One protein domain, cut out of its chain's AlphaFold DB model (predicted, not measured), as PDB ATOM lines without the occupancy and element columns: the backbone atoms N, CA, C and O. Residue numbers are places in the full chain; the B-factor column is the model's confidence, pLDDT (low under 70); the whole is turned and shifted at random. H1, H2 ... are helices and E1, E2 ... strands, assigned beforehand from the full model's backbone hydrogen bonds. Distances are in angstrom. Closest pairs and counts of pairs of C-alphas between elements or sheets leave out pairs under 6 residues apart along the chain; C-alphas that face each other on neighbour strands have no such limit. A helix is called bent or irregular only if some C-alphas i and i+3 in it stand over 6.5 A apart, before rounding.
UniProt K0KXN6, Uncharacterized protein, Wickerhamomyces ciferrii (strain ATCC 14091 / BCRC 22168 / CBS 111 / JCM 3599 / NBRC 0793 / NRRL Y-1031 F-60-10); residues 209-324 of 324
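AT A GLANCE: This is residues 209 to 324 of the 324 residues of an uncharacterized protein of Wickerhamomyces ciferrii (strain ATCC 14091 / BCRC 22168 / CBS 111 / JCM 3599 / NBRC 0793 / NRRL Y-1031 F-60-10) (UniProt K0KXN6). A long helix, H4, runs through the middle, with the helical hairpin H1 and H2 packed on one side of it through H2, and H3 on another side. A small hairpin of strands, E1 and E2, sits beside residues 295 to 306 of H4, whose far end, residues 316 to 321, sticks out with the tail to 324. The 116 printed residues, mostly helix, hold H1, H2, H3, E1, E2 and H4 in that order, with an antiparallel sheet E1 - E2. The whole is compact, with a radius of gyration of the C-alphas of 15.5 A and spans of 48 by 33 by 22 A.

IN THESE COORDINATES: H1, residues 209 to 226, begins at C-alpha 209 (244.404, 362.235, 157.758) and measures 25.8 A. H2 is residues 232 to 244, 19.3 A. H3, residues 247 to 270, 33.4 A, has a kink of 34 degrees near residue 254 and is irregular, with C-alphas 249 and 252 7.5 A apart. E1 is residues 275 to 278 and E2 residues 281 to 284. H4, residues 292 to 321, 44.2 A, ends at C-alpha 321 (223.958, 350.087, 148.707).

HOW THE PARTS SIT: H1 and H2, a helical hairpin, touch at a shallow tilt of 28 degrees, opposite ways; the closest C-alphas, of Leu 217 and Leu 238, are 6.8 A apart. H4 touches H2 with residues 303 to 311 alone, at a shallow tilt of 22 degrees, the same way, closest at the C-alphas of Arg 239 and Leu 307, 6.4 A. H4 touches H3 with residues 301 to 315 alone, at a steep tilt of 41 degrees, opposite ways, closest at the C-alphas of Ile 261 and His 301, 6.9 A. H1 and H4 are apart. In the hairpin E1 and E2, N 276 and O 283 are within hydrogen-bond range at 2.9 A. E1 and H4 are near each other, with 6 pairs of C-alphas within 10 A. Every O i to N i+4 pair is within hydrogen-bond range in H1; the counts are 8 of 9 in H2, 18 of 20 in H3 and 25 of 26 in H4.

THE WHOLE: The C-alphas of Asn 290 and His 324, the two farthest apart, are 53.3 A apart. The printed part has no cut and no long link. Residues 247 to 248 and 315 to 324 have pLDDT under 70.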
ATOM      1  N   HIS A 209     245.042 362.612 156.502       85.19
ATOM      2  CA  HIS A 209     244.404 362.235 157.758       85.19
ATOM      3  C   HIS A 209     244.296 360.711 157.915       85.19
ATOM      4  O   HIS A 209     244.257 360.203 159.033       85.19
ATOM      5  N   ILE A 210     244.282 359.987 156.794       88.25
ATOM      6  CA  ILE A 210     244.166 358.529 156.749       88.25
ATOM      7  C   ILE A 210     245.412 357.860 157.333       88.25
ATOM      8  O   ILE A 210     245.269 356.999 158.196       88.25
ATOM      9  N   ASP A 211     246.614 358.318 156.967       89.12
ATOM     10  CA  ASP A 211     247.872 357.790 157.523       89.12
ATOM     11  C   ASP A 211     247.940 357.946 159.052       89.12
ATOM     12  O   ASP A 211     248.288 357.018 159.785       89.12
ATOM     13  N   LEU A 212     247.550 359.122 159.561       89.88
ATOM     14  CA  LEU A 212     247.495 359.355 161.004       89.88
ATOM     15  C   LEU A 212     246.522 358.381 161.678       89.88
ATOM     16  O   LEU A 212     246.867 357.789 162.700       89.88
ATOM     17  N   LEU A 213     245.322 358.210 161.117       91.88
ATOM     18  CA  LEU A 213     244.327 357.279 161.648       91.88
ATOM     19  C   LEU A 213     244.827 355.832 161.644       91.88
ATOM     20  O   LEU A 213     244.614 355.143 162.637       91.88
ATOM     21  N   GLN A 214     245.515 355.387 160.589       91.69
ATOM     22  CA  GLN A 214     246.105 354.044 160.511       91.69
ATOM     23  C   GLN A 214     247.149 353.827 161.608       91.69
ATOM     24  O   GLN A 214     247.017 352.904 162.409       91.69
ATOM     25  N   ARG A 215     248.113 354.744 161.754       92.50
ATOM     26  CA  ARG A 215     249.126 354.648 162.821       92.50
ATOM     27  C   ARG A 215     248.511 354.659 164.221       92.50
ATOM     28  O   ARG A 215     248.995 353.981 165.129       92.50
ATOM     29  N   LYS A 216     247.445 355.438 164.427       94.31
ATOM     30  CA  LYS A 216     246.717 355.473 165.705       94.31
ATOM     31  C   LYS A 216     245.885 354.215 165.944       94.31
ATOM     32  O   LYS A 216     245.816 353.768 167.087       94.31
ATOM     33  N   LEU A 217     245.307 353.634 164.896       93.75
ATOM     34  CA  LEU A 217     244.597 352.360 164.952       93.75
ATOM     35  C   LEU A 217     245.536 351.234 165.392       93.75
ATOM     36  O   LEU A 217     245.257 350.572 166.389       93.75
ATOM     37  N   GLU A 218     246.664 351.068 164.699       93.06
ATOM     38  CA  GLU A 218     247.688 350.061 165.008       93.06
ATOM     39  C   GLU A 218     248.157 350.166 166.459       93.06
ATOM     40  O   GLU A 218     248.160 349.190 167.210       93.06
ATOM     41  N   LYS A 219     248.494 351.387 166.889       95.12
ATOM     42  CA  LYS A 219     248.925 351.650 168.261       95.12
ATOM     43  C   LYS A 219     247.844 351.293 169.285       95.12
ATOM     44  O   LYS A 219     248.171 350.729 170.328       95.12
ATOM     45  N   LEU A 220     246.577 351.606 169.006       94.81
ATOM     46  CA  LEU A 220     245.462 351.311 169.906       94.81
ATOM     47  C   LEU A 220     245.194 349.802 170.012       94.81
ATOM     48  O   LEU A 220     245.016 349.309 171.124       94.81
ATOM     49  N   ILE A 221     245.216 349.069 168.892       93.69
ATOM     50  CA  ILE A 221     245.081 347.601 168.876       93.69
ATOM     51  C   ILE A 221     246.203 346.962 169.701       93.69
ATOM     52  O   ILE A 221     245.933 346.174 170.610       93.69
ATOM     53  N   ASN A 222     247.453 347.362 169.444       93.94
ATOM     54  CA  ASN A 222     248.615 346.858 170.175       93.94
ATOM     55  C   ASN A 222     248.507 347.141 171.676       93.94
ATOM     56  O   ASN A 222     248.730 346.246 172.489       93.94
ATOM     57  N   TRP A 223     248.107 348.357 172.057       95.69
ATOM     58  CA  TRP A 223     247.936 348.723 173.460       95.69
ATOM     59  C   TRP A 223     246.833 347.906 174.152       95.69
ATOM     60  O   TRP A 223     247.067 347.415 175.260       95.69
ATOM     61  N   ILE A 224     245.674 347.707 173.507       93.81
ATOM     62  CA  ILE A 224     244.568 346.887 174.040       93.81
ATOM     63  C   ILE A 224     245.033 345.449 174.290       93.81
ATOM     64  O   ILE A 224     244.744 344.890 175.350       93.81
ATOM     65  N   ASN A 225     245.769 344.871 173.338       90.56
ATOM     66  CA  ASN A 225     246.265 343.501 173.434       90.56
ATOM     67  C   ASN A 225     247.330 343.350 174.526       90.56
ATOM     68  O   ASN A 225     247.231 342.442 175.348       90.56
ATOM     69  N   GLN A 226     248.305 344.260 174.581       93.12
ATOM     70  CA  GLN A 226     249.406 344.207 175.550       93.12
ATOM     71  C   GLN A 226     248.958 344.450 176.998       93.12
ATOM     72  O   GLN A 226     249.531 343.867 177.912       93.12
ATOM     73  N   ASN A 227     247.953 345.304 177.216       92.50
ATOM     74  CA  ASN A 227     247.493 345.692 178.557       92.50
ATOM     75  C   ASN A 227     246.202 344.973 178.979       92.50
ATOM     76  O   ASN A 227     245.589 345.349 179.974       92.50
ATOM     77  N   GLU A 228     245.770 343.974 178.204       91.06
ATOM     78  CA  GLU A 228     244.588 343.147 178.472       91.06
ATOM     79  C   GLU A 228     243.315 343.957 178.794       91.06
ATOM     80  O   GLU A 228     242.555 343.643 179.709       91.06
ATOM     81  N   ILE A 229     243.075 345.025 178.031       92.75
ATOM     82  CA  ILE A 229     242.040 346.015 178.348       92.75
ATOM     83  C   ILE A 229     240.635 345.409 178.252       92.75
ATOM     84  O   ILE A 229     240.233 344.877 177.223       92.75
ATOM     85  N   ILE A 230     239.850 345.553 179.324       90.81
ATOM     86  CA  ILE A 230     238.457 345.068 179.406       90.81
ATOM     87  C   ILE A 230     237.406 346.173 179.227       90.81
ATOM     88  O   ILE A 230     236.225 345.880 179.032       90.81
ATOM     89  N   SER A 231     237.813 347.442 179.310       90.06
ATOM     90  CA  SER A 231     236.919 348.596 179.168       90.06
ATOM     91  C   SER A 231     236.338 348.650 177.760       90.06
ATOM     92  O   SER A 231     237.088 348.701 176.789       90.06
ATOM     93  N   ASN A 232     235.010 348.709 177.639       88.88
ATOM     94  CA  ASN A 232     234.346 348.799 176.334       88.88
ATOM     95  C   ASN A 232     234.670 350.112 175.600       88.88
ATOM     96  O   ASN A 232     234.582 350.185 174.378       88.88
ATOM     97  N   VAL A 233     235.060 351.156 176.333       90.88
ATOM     98  CA  VAL A 233     235.275 352.492 175.771       90.88
ATOM     99  C   VAL A 233     236.368 352.479 174.697       90.88
ATOM    100  O   VAL A 233     236.177 353.043 173.622       90.88
ATOM    101  N   SER A 234     237.472 351.765 174.927       91.44
ATOM    102  CA  SER A 234     238.569 351.649 173.956       91.44
ATOM    103  C   SER A 234     238.167 350.876 172.689       91.44
ATOM    104  O   SER A 234     238.661 351.162 171.600       91.44
ATOM    105  N   TYR A 235     237.227 349.936 172.796       92.31
ATOM    106  CA  TYR A 235     236.691 349.200 171.646       92.31
ATOM    107  C   TYR A 235     235.705 350.047 170.840       92.31
ATOM    108  O   TYR A 235     235.741 350.044 169.611       92.31
ATOM    109  N   GLU A 236     234.872 350.846 171.511       90.44
ATOM    110  CA  GLU A 236     234.030 351.858 170.860       90.44
ATOM    111  C   GLU A 236     234.869 352.903 170.110       90.44
ATOM    112  O   GLU A 236     234.480 353.393 169.047       90.44
ATOM    113  N   SER A 237     236.052 353.215 170.634       91.69
ATOM    114  CA  SER A 237     237.041 354.051 169.965       91.69
ATOM    115  C   SER A 237     237.569 353.416 168.675       91.69
ATOM    116  O   SER A 237     237.517 354.061 167.626       91.69
ATOM    117  N   LEU A 238     237.986 352.143 168.712       92.50
ATOM    118  CA  LEU A 238     238.360 351.394 167.503       92.50
ATOM    119  C   LEU A 238     237.225 351.384 166.478       92.50
ATOM    120  O   LEU A 238     237.443 351.666 165.302       92.50
ATOM    121  N   ARG A 239     235.998 351.121 166.936       90.69
ATOM    122  CA  ARG A 239     234.789 351.086 166.107       90.69
ATOM    123  C   ARG A 239     234.625 352.353 165.269       90.69
ATOM    124  O   ARG A 239     234.374 352.283 164.068       90.69
ATOM    125  N   LYS A 240     234.787 353.523 165.892       90.75
ATOM    126  CA  LYS A 240     234.689 354.819 165.209       90.75
ATOM    127  C   LYS A 240     235.811 355.025 164.184       90.75
ATOM    128  O   LYS A 240     235.522 355.520 163.099       90.75
ATOM    129  N   ILE A 241     237.046 354.615 164.486       91.88
ATOM    130  CA  ILE A 241     238.175 354.706 163.543       91.88
ATOM    131  C   ILE A 241     237.942 353.787 162.334       91.88
ATOM    132  O   ILE A 241     238.046 354.232 161.192       91.88
ATOM    133  N   PHE A 242     237.530 352.538 162.573       90.69
ATOM    134  CA  PHE A 242     237.190 351.578 161.520       90.69
ATOM    135  C   PHE A 242     236.046 352.049 160.618       90.69
ATOM    136  O   PHE A 242     236.002 351.679 159.454       90.69
ATOM    137  N   LYS A 243     235.121 352.878 161.119       88.00
ATOM    138  CA  LYS A 243     234.053 353.456 160.288       88.00
ATOM    139  C   LYS A 243     234.591 354.369 159.181       88.00
ATOM    140  O   LYS A 243     233.934 354.529 158.158       88.00
ATOM    141  N   ILE A 244     235.710 355.040 159.445       88.12
ATOM    142  CA  ILE A 244     236.255 356.104 158.593       88.12
ATOM    143  C   ILE A 244     237.281 355.550 157.619       88.12
ATOM    144  O   ILE A 244     237.362 356.011 156.486       88.12
ATOM    145  N   LEU A 245     238.074 354.578 158.062       88.31
ATOM    146  CA  LEU A 245     239.030 353.911 157.195       88.31
ATOM    147  C   LEU A 245     238.286 353.023 156.180       88.31
ATOM    148  O   LEU A 245     237.330 352.329 156.515       88.31
ATOM    149  N   GLU A 246     238.717 353.058 154.920       76.44
ATOM    150  CA  GLU A 246     238.175 352.186 153.871       76.44
ATOM    151  C   GLU A 246     238.497 350.704 154.127       76.44
ATOM    152  O   GLU A 246     239.464 350.366 154.814       76.44
ATOM    153  N   SER A 247     237.726 349.797 153.523       68.69
ATOM    154  CA  SER A 247     237.860 348.346 153.731       68.69
ATOM    155  C   SER A 247     239.244 347.787 153.383       68.69
ATOM    156  O   SER A 247     239.719 346.867 154.049       68.69
ATOM    157  N   SER A 248     239.912 348.346 152.370       65.75
ATOM    158  CA  SER A 248     241.281 347.973 151.980       65.75
ATOM    159  C   SER A 248     242.276 348.213 153.120       65.75
ATOM    160  O   SER A 248     243.067 347.326 153.442       65.75
ATOM    161  N   ASN A 249     242.151 349.354 153.800       75.94
ATOM    162  CA  ASN A 249     243.036 349.809 154.875       75.94
ATOM    163  C   ASN A 249     242.891 349.019 156.184       75.94
ATOM    164  O   ASN A 249     243.723 349.150 157.074       75.94
ATOM    165  N   ILE A 250     241.822 348.235 156.320       81.25
ATOM    166  CA  ILE A 250     241.446 347.554 157.565       81.25
ATOM    167  C   ILE A 250     241.633 346.030 157.470       81.25
ATOM    168  O   ILE A 250     241.745 345.347 158.487       81.25
ATOM    169  N   SER A 251     241.674 345.483 156.253       81.44
ATOM    170  CA  SER A 251     241.655 344.037 155.981       81.44
ATOM    171  C   SER A 251     242.702 343.226 156.759       81.44
ATOM    172  O   SER A 251     242.370 342.182 157.318       81.44
ATOM    173  N   ILE A 252     243.935 343.729 156.859       83.75
ATOM    174  CA  ILE A 252     245.029 343.078 157.597       83.75
ATOM    175  C   ILE A 252     244.662 342.926 159.079       83.75
ATOM    176  O   ILE A 252     244.744 341.826 159.623       83.75
ATOM    177  N   HIS A 253     244.169 343.997 159.706       84.50
ATOM    178  CA  HIS A 253     243.758 343.972 161.110       84.50
ATOM    179  C   HIS A 253     242.568 343.043 161.352       84.50
ATOM    180  O   HIS A 253     242.512 342.379 162.382       84.50
ATOM    181  N   LEU A 254     241.620 342.952 160.414       85.00
ATOM    182  CA  LEU A 254     240.487 342.032 160.556       85.00
ATOM    183  C   LEU A 254     240.914 340.573 160.496       85.00
ATOM    184  O   LEU A 254     240.394 339.768 161.263       85.00
ATOM    185  N   ASN A 255     241.849 340.231 159.612       86.62
ATOM    186  CA  ASN A 255     242.355 338.867 159.511       86.62
ATOM    187  C   ASN A 255     243.070 338.448 160.800       86.62
ATOM    188  O   ASN A 255     242.807 337.367 161.321       86.62
ATOM    189  N   GLU A 256     243.909 339.327 161.353       86.31
ATOM    190  CA  GLU A 256     244.592 339.080 162.625       86.31
ATOM    191  C   GLU A 256     243.599 338.918 163.786       86.31
ATOM    192  O   GLU A 256     243.701 337.976 164.573       86.31
ATOM    193  N   LEU A 257     242.590 339.791 163.865       86.31
ATOM    194  CA  LEU A 257     241.555 339.715 164.894       86.31
ATOM    195  C   LEU A 257     240.692 338.455 164.776       86.31
ATOM    196  O   LEU A 257     240.391 337.834 165.794       86.31
ATOM    197  N   ASN A 258     240.305 338.056 163.559       88.25
ATOM    198  CA  ASN A 258     239.569 336.809 163.334       88.25
ATOM    199  C   ASN A 258     240.380 335.606 163.828       88.25
ATOM    200  O   ASN A 258     239.857 334.805 164.598       88.25
ATOM    201  N   PHE A 259     241.663 335.530 163.466       88.81
ATOM    202  CA  PHE A 259     242.546 334.442 163.887       88.81
ATOM    203  C   PHE A 259     242.669 334.348 165.417       88.81
ATOM    204  O   PHE A 259     242.536 333.269 165.996       88.81
ATOM    205  N   GLN A 260     242.858 335.485 166.099       87.00
ATOM    206  CA  GLN A 260     242.912 335.529 167.566       87.00
ATOM    207  C   GLN A 260     241.599 335.061 168.209       87.00
ATOM    208  O   GLN A 260     241.615 334.350 169.217       87.00
ATOM    209  N   ILE A 261     240.459 335.447 167.628       89.69
ATOM    210  CA  ILE A 261     239.143 335.068 168.139       89.69
ATOM    211  C   ILE A 261     238.867 333.578 167.929       89.69
ATOM    212  O   ILE A 261     238.356 332.919 168.835       89.69
ATOM    213  N   GLU A 262     239.203 333.031 166.766       91.69
ATOM    214  CA  GLU A 262     239.039 331.606 166.468       91.69
ATOM    215  C   GLU A 262     239.842 330.739 167.441       91.69
ATOM    216  O   GLU A 262     239.272 329.844 168.066       91.69
ATOM    217  N   GLY A 263     241.115 331.078 167.673       90.31
ATOM    218  CA  GLY A 263     241.957 330.350 168.624       90.31
ATOM    219  C   GLY A 263     241.410 330.368 170.056       90.31
ATOM    220  O   GLY A 263     241.423 329.349 170.750       90.31
ATOM    221  N   PHE A 264     240.865 331.500 170.519       90.62
ATOM    222  CA  PHE A 264     240.272 331.561 171.859       90.62
ATOM    223  C   PHE A 264     238.903 330.867 171.938       90.62
ATOM    224  O   PHE A 264     238.578 330.271 172.965       90.62
ATOM    225  N   ASN A 265     238.109 330.875 170.862       90.69
ATOM    226  CA  ASN A 265     236.874 330.087 170.787       90.69
ATOM    227  C   ASN A 265     237.162 328.583 170.876       90.69
ATOM    228  O   ASN A 265     236.451 327.870 171.585       90.69
ATOM    229  N   GLU A 266     238.210 328.107 170.203       92.25
ATOM    230  CA  GLU A 266     238.656 326.717 170.302       92.25
ATOM    231  C   GLU A 266     239.070 326.371 171.740       92.25
ATOM    232  O   GLU A 266     238.598 325.379 172.297       92.25
ATOM    233  N   TYR A 267     239.857 327.239 172.381       91.88
ATOM    234  CA  TYR A 267     240.250 327.091 173.784       91.88
ATOM    235  C   TYR A 267     239.052 326.987 174.744       91.88
ATOM    236  O   TYR A 267     239.041 326.132 175.633       91.88
ATOM    237  N   LEU A 268     238.027 327.831 174.574       90.75
ATOM    238  CA  LEU A 268     236.808 327.762 175.390       90.75
ATOM    239  C   LEU A 268     236.028 326.466 175.134       90.75
ATOM    240  O   LEU A 268     235.583 325.821 176.085       90.75
ATOM    241  N   SER A 269     235.920 326.052 173.867       90.50
ATOM    242  CA  SER A 269     235.239 324.818 173.461       90.50
ATOM    243  C   SER A 269     235.886 323.574 174.078       90.50
ATOM    244  O   SER A 269     235.188 322.736 174.649       90.50
ATOM    245  N   GLN A 270     237.221 323.492 174.062       93.56
ATOM    246  CA  GLN A 270     237.986 322.407 174.693       93.56
ATOM    247  C   GLN A 270     237.753 322.315 176.211       93.56
ATOM    248  O   GLN A 270     237.899 321.243 176.794       93.56
ATOM    249  N   ARG A 271     237.361 323.422 176.855       90.56
ATOM    250  CA  ARG A 271     237.013 323.484 178.282       90.56
ATOM    251  C   ARG A 271     235.522 323.307 178.571       90.56
ATOM    252  O   ARG A 271     235.133 323.393 179.726       90.56
ATOM    253  N   GLY A 272     234.685 323.082 177.556       92.31
ATOM    254  CA  GLY A 272     233.231 322.971 177.725       92.31
ATOM    255  C   GLY A 272     232.516 324.301 177.998       92.31
ATOM    256  O   GLY A 272     231.302 324.314 178.224       92.31
ATOM    257  N   ILE A 273     233.232 325.425 177.917       91.19
ATOM    258  CA  ILE A 273     232.686 326.755 178.176       91.19
ATOM    259  C   ILE A 273     231.984 327.242 176.915       91.19
ATOM    260  O   ILE A 273     232.597 327.453 175.867       91.19
ATOM    261  N   LYS A 274     230.677 327.457 177.026       88.31
ATOM    262  CA  LYS A 274     229.835 328.001 175.963       88.31
ATOM    263  C   LYS A 274     229.393 329.399 176.355       88.31
ATOM    264  O   LYS A 274     228.918 329.628 177.466       88.31
ATOM    265  N   PHE A 275     229.490 330.328 175.413       86.69
ATOM    266  CA  PHE A 275     228.936 331.664 175.576       86.69
ATOM    267  C   PHE A 275     227.988 331.996 174.428       86.69
ATOM    268  O   PHE A 275     228.128 331.488 173.316       86.69
ATOM    269  N   SER A 276     227.018 332.863 174.697       85.69
ATOM    270  CA  SER A 276     226.155 333.440 173.669       85.69
ATOM    271  C   SER A 276     226.115 334.955 173.807       85.69
ATOM    272  O   SER A 276     226.164 335.475 174.920       85.69
ATOM    273  N   LEU A 277     226.049 335.666 172.679       82.75
ATOM    274  CA  LEU A 277     225.852 337.113 172.659       82.75
ATOM    275  C   LEU A 277     224.374 337.421 172.426       82.75
ATOM    276  O   LEU A 277     223.843 337.125 171.357       82.75
ATOM    277  N   LYS A 278     223.719 338.051 173.401       82.06
ATOM    278  CA  LYS A 278     222.327 338.505 173.320       82.06
ATOM    279  C   LYS A 278     222.256 340.001 173.596       82.06
ATOM    280  O   LYS A 278     222.644 340.458 174.665       82.06
ATOM    281  N   ASN A 279     221.758 340.778 172.633       74.56
ATOM    282  CA  ASN A 279     221.596 342.237 172.753       74.56
ATOM    283  C   ASN A 279     222.876 342.967 173.192       74.56
ATOM    284  O   ASN A 279     222.843 343.895 173.995       74.56
ATOM    285  N   GLY A 280     224.024 342.502 172.702       70.50
ATOM    286  CA  GLY A 280     225.324 343.028 173.094       70.50
ATOM    287  C   GLY A 280     225.827 342.509 174.437       70.50
ATOM    288  O   GLY A 280     227.011 342.642 174.680       70.50
ATOM    289  N   TRP A 281     225.028 341.860 175.278       74.81
ATOM    290  CA  TRP A 281     225.484 341.189 176.501       74.81
ATOM    291  C   TRP A 281     225.920 339.762 176.217       74.81
ATOM    292  O   TRP A 281     225.552 339.196 175.190       74.81
ATOM    293  N   TYR A 282     226.727 339.194 177.108       84.00
ATOM    294  CA  TYR A 282     227.107 337.795 177.009       84.00
ATOM    295  C   TYR A 282     226.520 336.987 178.153       84.00
ATOM    296  O   TYR A 282     226.482 337.448 179.290       84.00
ATOM    297  N   GLU A 283     226.090 335.777 177.829       86.19
ATOM    298  CA  GLU A 283     225.659 334.772 178.791       86.19
ATOM    299  C   GLU A 283     226.626 333.597 178.714       86.19
ATOM    300  O   GLU A 283     226.938 333.131 177.615       86.19
ATOM    301  N   LEU A 284     227.100 333.139 179.872       87.12
ATOM    302  CA  LEU A 284     227.919 331.939 180.015       87.12
ATOM    303  C   LEU A 284     227.054 330.794 180.532       87.12
ATOM    304  O   LEU A 284     226.139 331.012 181.325       87.12
ATOM    305  N   ASN A 285     227.359 329.573 180.101       89.06
ATOM    306  CA  ASN A 285     226.772 328.359 180.669       89.06
ATOM    307  C   ASN A 285     227.349 327.995 182.049       89.06
ATOM    308  O   ASN A 285     226.781 327.148 182.733       89.06
ATOM    309  N   GLU A 286     228.461 328.615 182.444       84.50
ATOM    310  CA  GLU A 286     229.173 328.347 183.691       84.50
ATOM    311  C   GLU A 286     229.357 329.621 184.519       84.50
ATOM    312  O   GLU A 286     229.530 330.718 183.978       84.50
ATOM    313  N   ASN A 287     229.352 329.462 185.846       85.38
ATOM    314  CA  ASN A 287     229.716 330.536 186.759       85.38
ATOM    315  C   ASN A 287     231.247 330.598 186.909       85.38
ATOM    316  O   ASN A 287     231.871 329.645 187.372       85.38
ATOM    317  N   LEU A 288     231.835 331.740 186.545       86.88
ATOM    318  CA  LEU A 288     233.275 332.000 186.609       86.88
ATOM    319  C   LEU A 288     233.694 332.860 187.807       86.88
ATOM    320  O   LEU A 288     234.806 333.385 187.814       86.88
ATOM    321  N   ASP A 289     232.841 333.018 188.820       83.00
ATOM    322  CA  ASP A 289     233.154 333.814 190.016       83.00
ATOM    323  C   ASP A 289     234.426 333.321 190.728       83.00
ATOM    324  O   ASP A 289     235.157 334.113 191.323       83.00
ATOM    325  N   ASN A 290     234.742 332.028 190.597       87.62
ATOM    326  CA  ASN A 290     235.935 331.410 191.179       87.62
ATOM    327  C   ASN A 290     237.205 331.550 190.312       87.62
ATOM    328  O   ASN A 290     238.297 331.278 190.804       87.62
ATOM    329  N   ASP A 291     237.092 331.977 189.048       91.19
ATOM    330  CA  ASP A 291     238.228 332.184 188.136       91.19
ATOM    331  C   ASP A 291     238.165 333.586 187.511       91.19
ATOM    332  O   ASP A 291     237.767 333.804 186.361       91.19
ATOM    333  N   LEU A 292     238.581 334.572 188.313       89.94
ATOM    334  CA  LEU A 292     238.621 335.981 187.919       89.94
ATOM    335  C   LEU A 292     239.490 336.218 186.672       89.94
ATOM    336  O   LEU A 292     239.165 337.093 185.866       89.94
ATOM    337  N   ILE A 293     240.559 335.437 186.486       91.56
ATOM    338  CA  ILE A 293     241.474 335.567 185.343       91.56
ATOM    339  C   ILE A 293     240.762 335.132 184.062       91.56
ATOM    340  O   ILE A 293     240.761 335.860 183.066       91.56
ATOM    341  N   LEU A 294     240.121 333.964 184.079       90.88
ATOM    342  CA  LEU A 294     239.354 333.470 182.941       90.88
ATOM    343  C   LEU A 294     238.163 334.382 182.629       90.88
ATOM    344  O   LEU A 294     237.926 334.700 181.463       90.88
ATOM    345  N   SER A 295     237.476 334.880 183.660       90.00
ATOM    346  CA  SER A 295     236.397 335.865 183.525       90.00
ATOM    347  C   SER A 295     236.865 337.140 182.808       90.00
ATOM    348  O   SER A 295     236.204 337.613 181.880       90.00
ATOM    349  N   GLN A 296     238.038 337.679 183.160       90.44
ATOM    350  CA  GLN A 296     238.623 338.842 182.478       90.44
ATOM    351  C   GLN A 296     239.017 338.539 181.026       90.44
ATOM    352  O   GLN A 296     238.683 339.322 180.131       90.44
ATOM    353  N   LYS A 297     239.653 337.388 180.765       91.00
ATOM    354  CA  LYS A 297     240.006 336.956 179.399       91.00
ATOM    355  C   LYS A 297     238.772 336.817 178.511       91.00
ATOM    356  O   LYS A 297     238.783 337.284 177.373       91.00
ATOM    357  N   ILE A 298     237.691 336.251 179.046       90.56
ATOM    358  CA  ILE A 298     236.409 336.124 178.348       90.56
ATOM    359  C   ILE A 298     235.792 337.497 178.077       90.56
ATOM    360  O   ILE A 298     235.381 337.754 176.949       90.56
ATOM    361  N   LYS A 299     235.785 338.423 179.047       89.56
ATOM    362  CA  LYS A 299     235.298 339.801 178.824       89.56
ATOM    363  C   LYS A 299     236.051 340.498 177.688       89.56
ATOM    364  O   LYS A 299     235.422 341.093 176.814       89.56
ATOM    365  N   ARG A 300     237.383 340.389 177.674       90.44
ATOM    366  CA  ARG A 300     238.241 340.936 176.610       90.44
ATOM    367  C   ARG A 300     237.903 340.328 175.250       90.44
ATOM    368  O   ARG A 300     237.674 341.053 174.286       90.44
ATOM    369  N   HIS A 301     237.844 339.000 175.187       90.69
ATOM    370  CA  HIS A 301     237.489 338.251 173.981       90.69
ATOM    371  C   HIS A 301     236.132 338.676 173.416       90.69
ATOM    372  O   HIS A 301     235.970 338.924 172.225       90.69
ATOM    373  N   ILE A 302     235.159 338.859 174.298       89.12
ATOM    374  CA  ILE A 302     233.809 339.266 173.927       89.12
ATOM    375  C   ILE A 302     233.770 340.685 173.367       89.12
ATOM    376  O   ILE A 302     233.047 340.932 172.401       89.12
ATOM    377  N   ASN A 303     234.559 341.612 173.909       90.19
ATOM    378  CA  ASN A 303     234.681 342.948 173.330       90.19
ATOM    379  C   ASN A 303     235.262 342.906 171.906       90.19
ATOM    380  O   ASN A 303     234.764 343.614 171.028       90.19
ATOM    381  N   TRP A 304     236.236 342.029 171.642       92.19
ATOM    382  CA  TRP A 304     236.738 341.800 170.285       92.19
ATOM    383  C   TRP A 304     235.662 341.237 169.351       92.19
ATOM    384  O   TRP A 304     235.482 341.755 168.248       92.19
ATOM    385  N   ILE A 305     234.880 340.251 169.801       90.56
ATOM    386  CA  ILE A 305     233.781 339.693 168.998       90.56
ATOM    387  C   ILE A 305     232.725 340.760 168.694       90.56
ATOM    388  O   ILE A 305     232.260 340.861 167.558       90.56
ATOM    389  N   ARG A 306     232.342 341.574 169.687       89.00
ATOM    390  CA  ARG A 306     231.391 342.683 169.496       89.00
ATOM    391  C   ARG A 306     231.876 343.637 168.410       89.00
ATOM    392  O   ARG A 306     231.098 343.996 167.524       89.00
ATOM    393  N   LEU A 307     233.153 344.011 168.464       89.00
ATOM    394  CA  LEU A 307     233.767 344.886 167.476       89.00
ATOM    395  C   LEU A 307     233.744 344.256 166.076       89.00
ATOM    396  O   LEU A 307     233.261 344.897 165.144       89.00
ATOM    397  N   LEU A 308     234.179 343.000 165.921       88.81
ATOM    398  CA  LEU A 308     234.167 342.316 164.622       88.81
ATOM    399  C   LEU A 308     232.760 342.150 164.047       88.81
ATOM    400  O   LEU A 308     232.541 342.434 162.869       88.81
ATOM    401  N   ASN A 309     231.790 341.745 164.868       87.69
ATOM    402  CA  ASN A 309     230.397 341.629 164.442       87.69
ATOM    403  C   ASN A 309     229.880 342.964 163.901       87.69
ATOM    404  O   ASN A 309     229.265 343.000 162.835       87.69
ATOM    405  N   TRP A 310     230.184 344.067 164.587       85.88
ATOM    406  CA  TRP A 310     229.816 345.396 164.117       85.88
ATOM    407  C   TRP A 310     230.466 345.732 162.765       85.88
ATOM    408  O   TRP A 310     229.762 346.137 161.835       85.88
ATOM    409  N   ILE A 311     231.776 345.505 162.611       85.38
ATOM    410  CA  ILE A 311     232.491 345.796 161.354       85.38
ATOM    411  C   ILE A 311     231.893 344.983 160.193       85.38
ATOM    412  O   ILE A 311     231.612 345.530 159.123       85.38
ATOM    413  N   ASN A 312     231.613 343.699 160.427       84.12
ATOM    414  CA  ASN A 312     231.034 342.786 159.440       84.12
ATOM    415  C   ASN A 312     229.594 343.155 159.049       84.12
ATOM    416  O   ASN A 312     229.193 342.983 157.896       84.12
ATOM    417  N   THR A 313     228.786 343.669 159.983       82.50
ATOM    418  CA  THR A 313     227.427 344.136 159.655       82.50
ATOM    419  C   THR A 313     227.435 345.370 158.755       82.50
ATOM    420  O   THR A 313     226.638 345.438 157.819       82.50
ATOM    421  N   ASN A 314     228.370 346.303 158.960       70.81
ATOM    422  CA  ASN A 314     228.460 347.520 158.152       70.81
ATOM    423  C   ASN A 314     229.011 347.270 156.748       70.81
ATOM    424  O   ASN A 314     228.475 347.807 155.781       70.81
ATOM    425  N   THR A 315     230.027 346.416 156.605       67.69
ATOM    426  CA  THR A 315     230.556 346.033 155.279       67.69
ATOM    427  C   THR A 315     229.490 345.333 154.428       67.69
ATOM    428  O   THR A 315     229.365 345.599 153.230       67.69
ATOM    429  N   LYS A 316     228.635 344.503 155.042       66.38
ATOM    430  CA  LYS A 316     227.468 343.897 154.371       66.38
ATOM    431  C   LYS A 316     226.390 344.912 153.966       66.38
ATOM    432  O   LYS A 316     225.688 344.676 152.987       66.38
ATOM    433  N   GLN A 317     226.225 346.015 154.697       61.41
ATOM    434  CA  GLN A 317     225.282 347.080 154.326       61.41
ATOM    435  C   GLN A 317     225.826 347.942 153.177       61.41
ATOM    436  O   GLN A 317     225.106 348.171 152.210       61.41
ATOM    437  N   GLN A 318     227.108 348.323 153.220       57.56
ATOM    438  CA  GLN A 318     227.759 349.112 152.162       57.56
ATOM    439  C   GLN A 318     227.808 348.379 150.807       57.56
ATOM    440  O   GLN A 318     227.609 348.972 149.750       57.56
ATOM    441  N   THR A 319     228.015 347.060 150.822       58.78
ATOM    442  CA  THR A 319     228.004 346.231 149.600       58.78
ATOM    443  C   THR A 319     226.612 346.067 148.980       58.78
ATOM    444  O   THR A 319     226.518 345.784 147.785       58.78
ATOM    445  N   LYS A 320     225.532 346.257 149.751       54.12
ATOM    446  CA  LYS A 320     224.156 346.276 149.229       54.12
ATOM    447  C   LYS A 320     223.784 347.630 148.629       54.12
ATOM    448  O   LYS A 320     223.105 347.656 147.612       54.12
ATOM    449  N   THR A 321     224.242 348.736 149.218       54.28
ATOM    450  CA  THR A 321     223.958 350.087 148.707       54.28
ATOM    451  C   THR A 321     224.696 350.407 147.408       54.28
ATOM    452  O   THR A 321     224.156 351.138 146.598       54.28
ATOM    453  N   ASN A 322     225.872 349.819 147.166       47.53
ATOM    454  CA  ASN A 322     226.639 350.030 145.926       47.53
ATOM    455  C   ASN A 322     226.192 349.137 144.746       47.53
ATOM    456  O   ASN A 322     226.836 349.139 143.699       47.53
ATOM    457  N   LYS A 323     225.147 348.316 144.925       45.69
ATOM    458  CA  LYS A 323     224.559 347.457 143.879       45.69
ATOM    459  C   LYS A 323     223.221 347.988 143.337       45.69
ATOM    460  O   LYS A 323     222.589 347.301 142.536       45.69
ATOM    461  N   HIS A 324     222.810 349.175 143.773       40.34
ATOM    462  CA  HIS A 324     221.693 349.956 143.242       40.34
ATOM    463  C   HIS A 324     222.243 351.249 142.653       40.34
ATOM    464  O   HIS A 324     221.606 351.749 141.702       40.34
TER     465      HIS A 324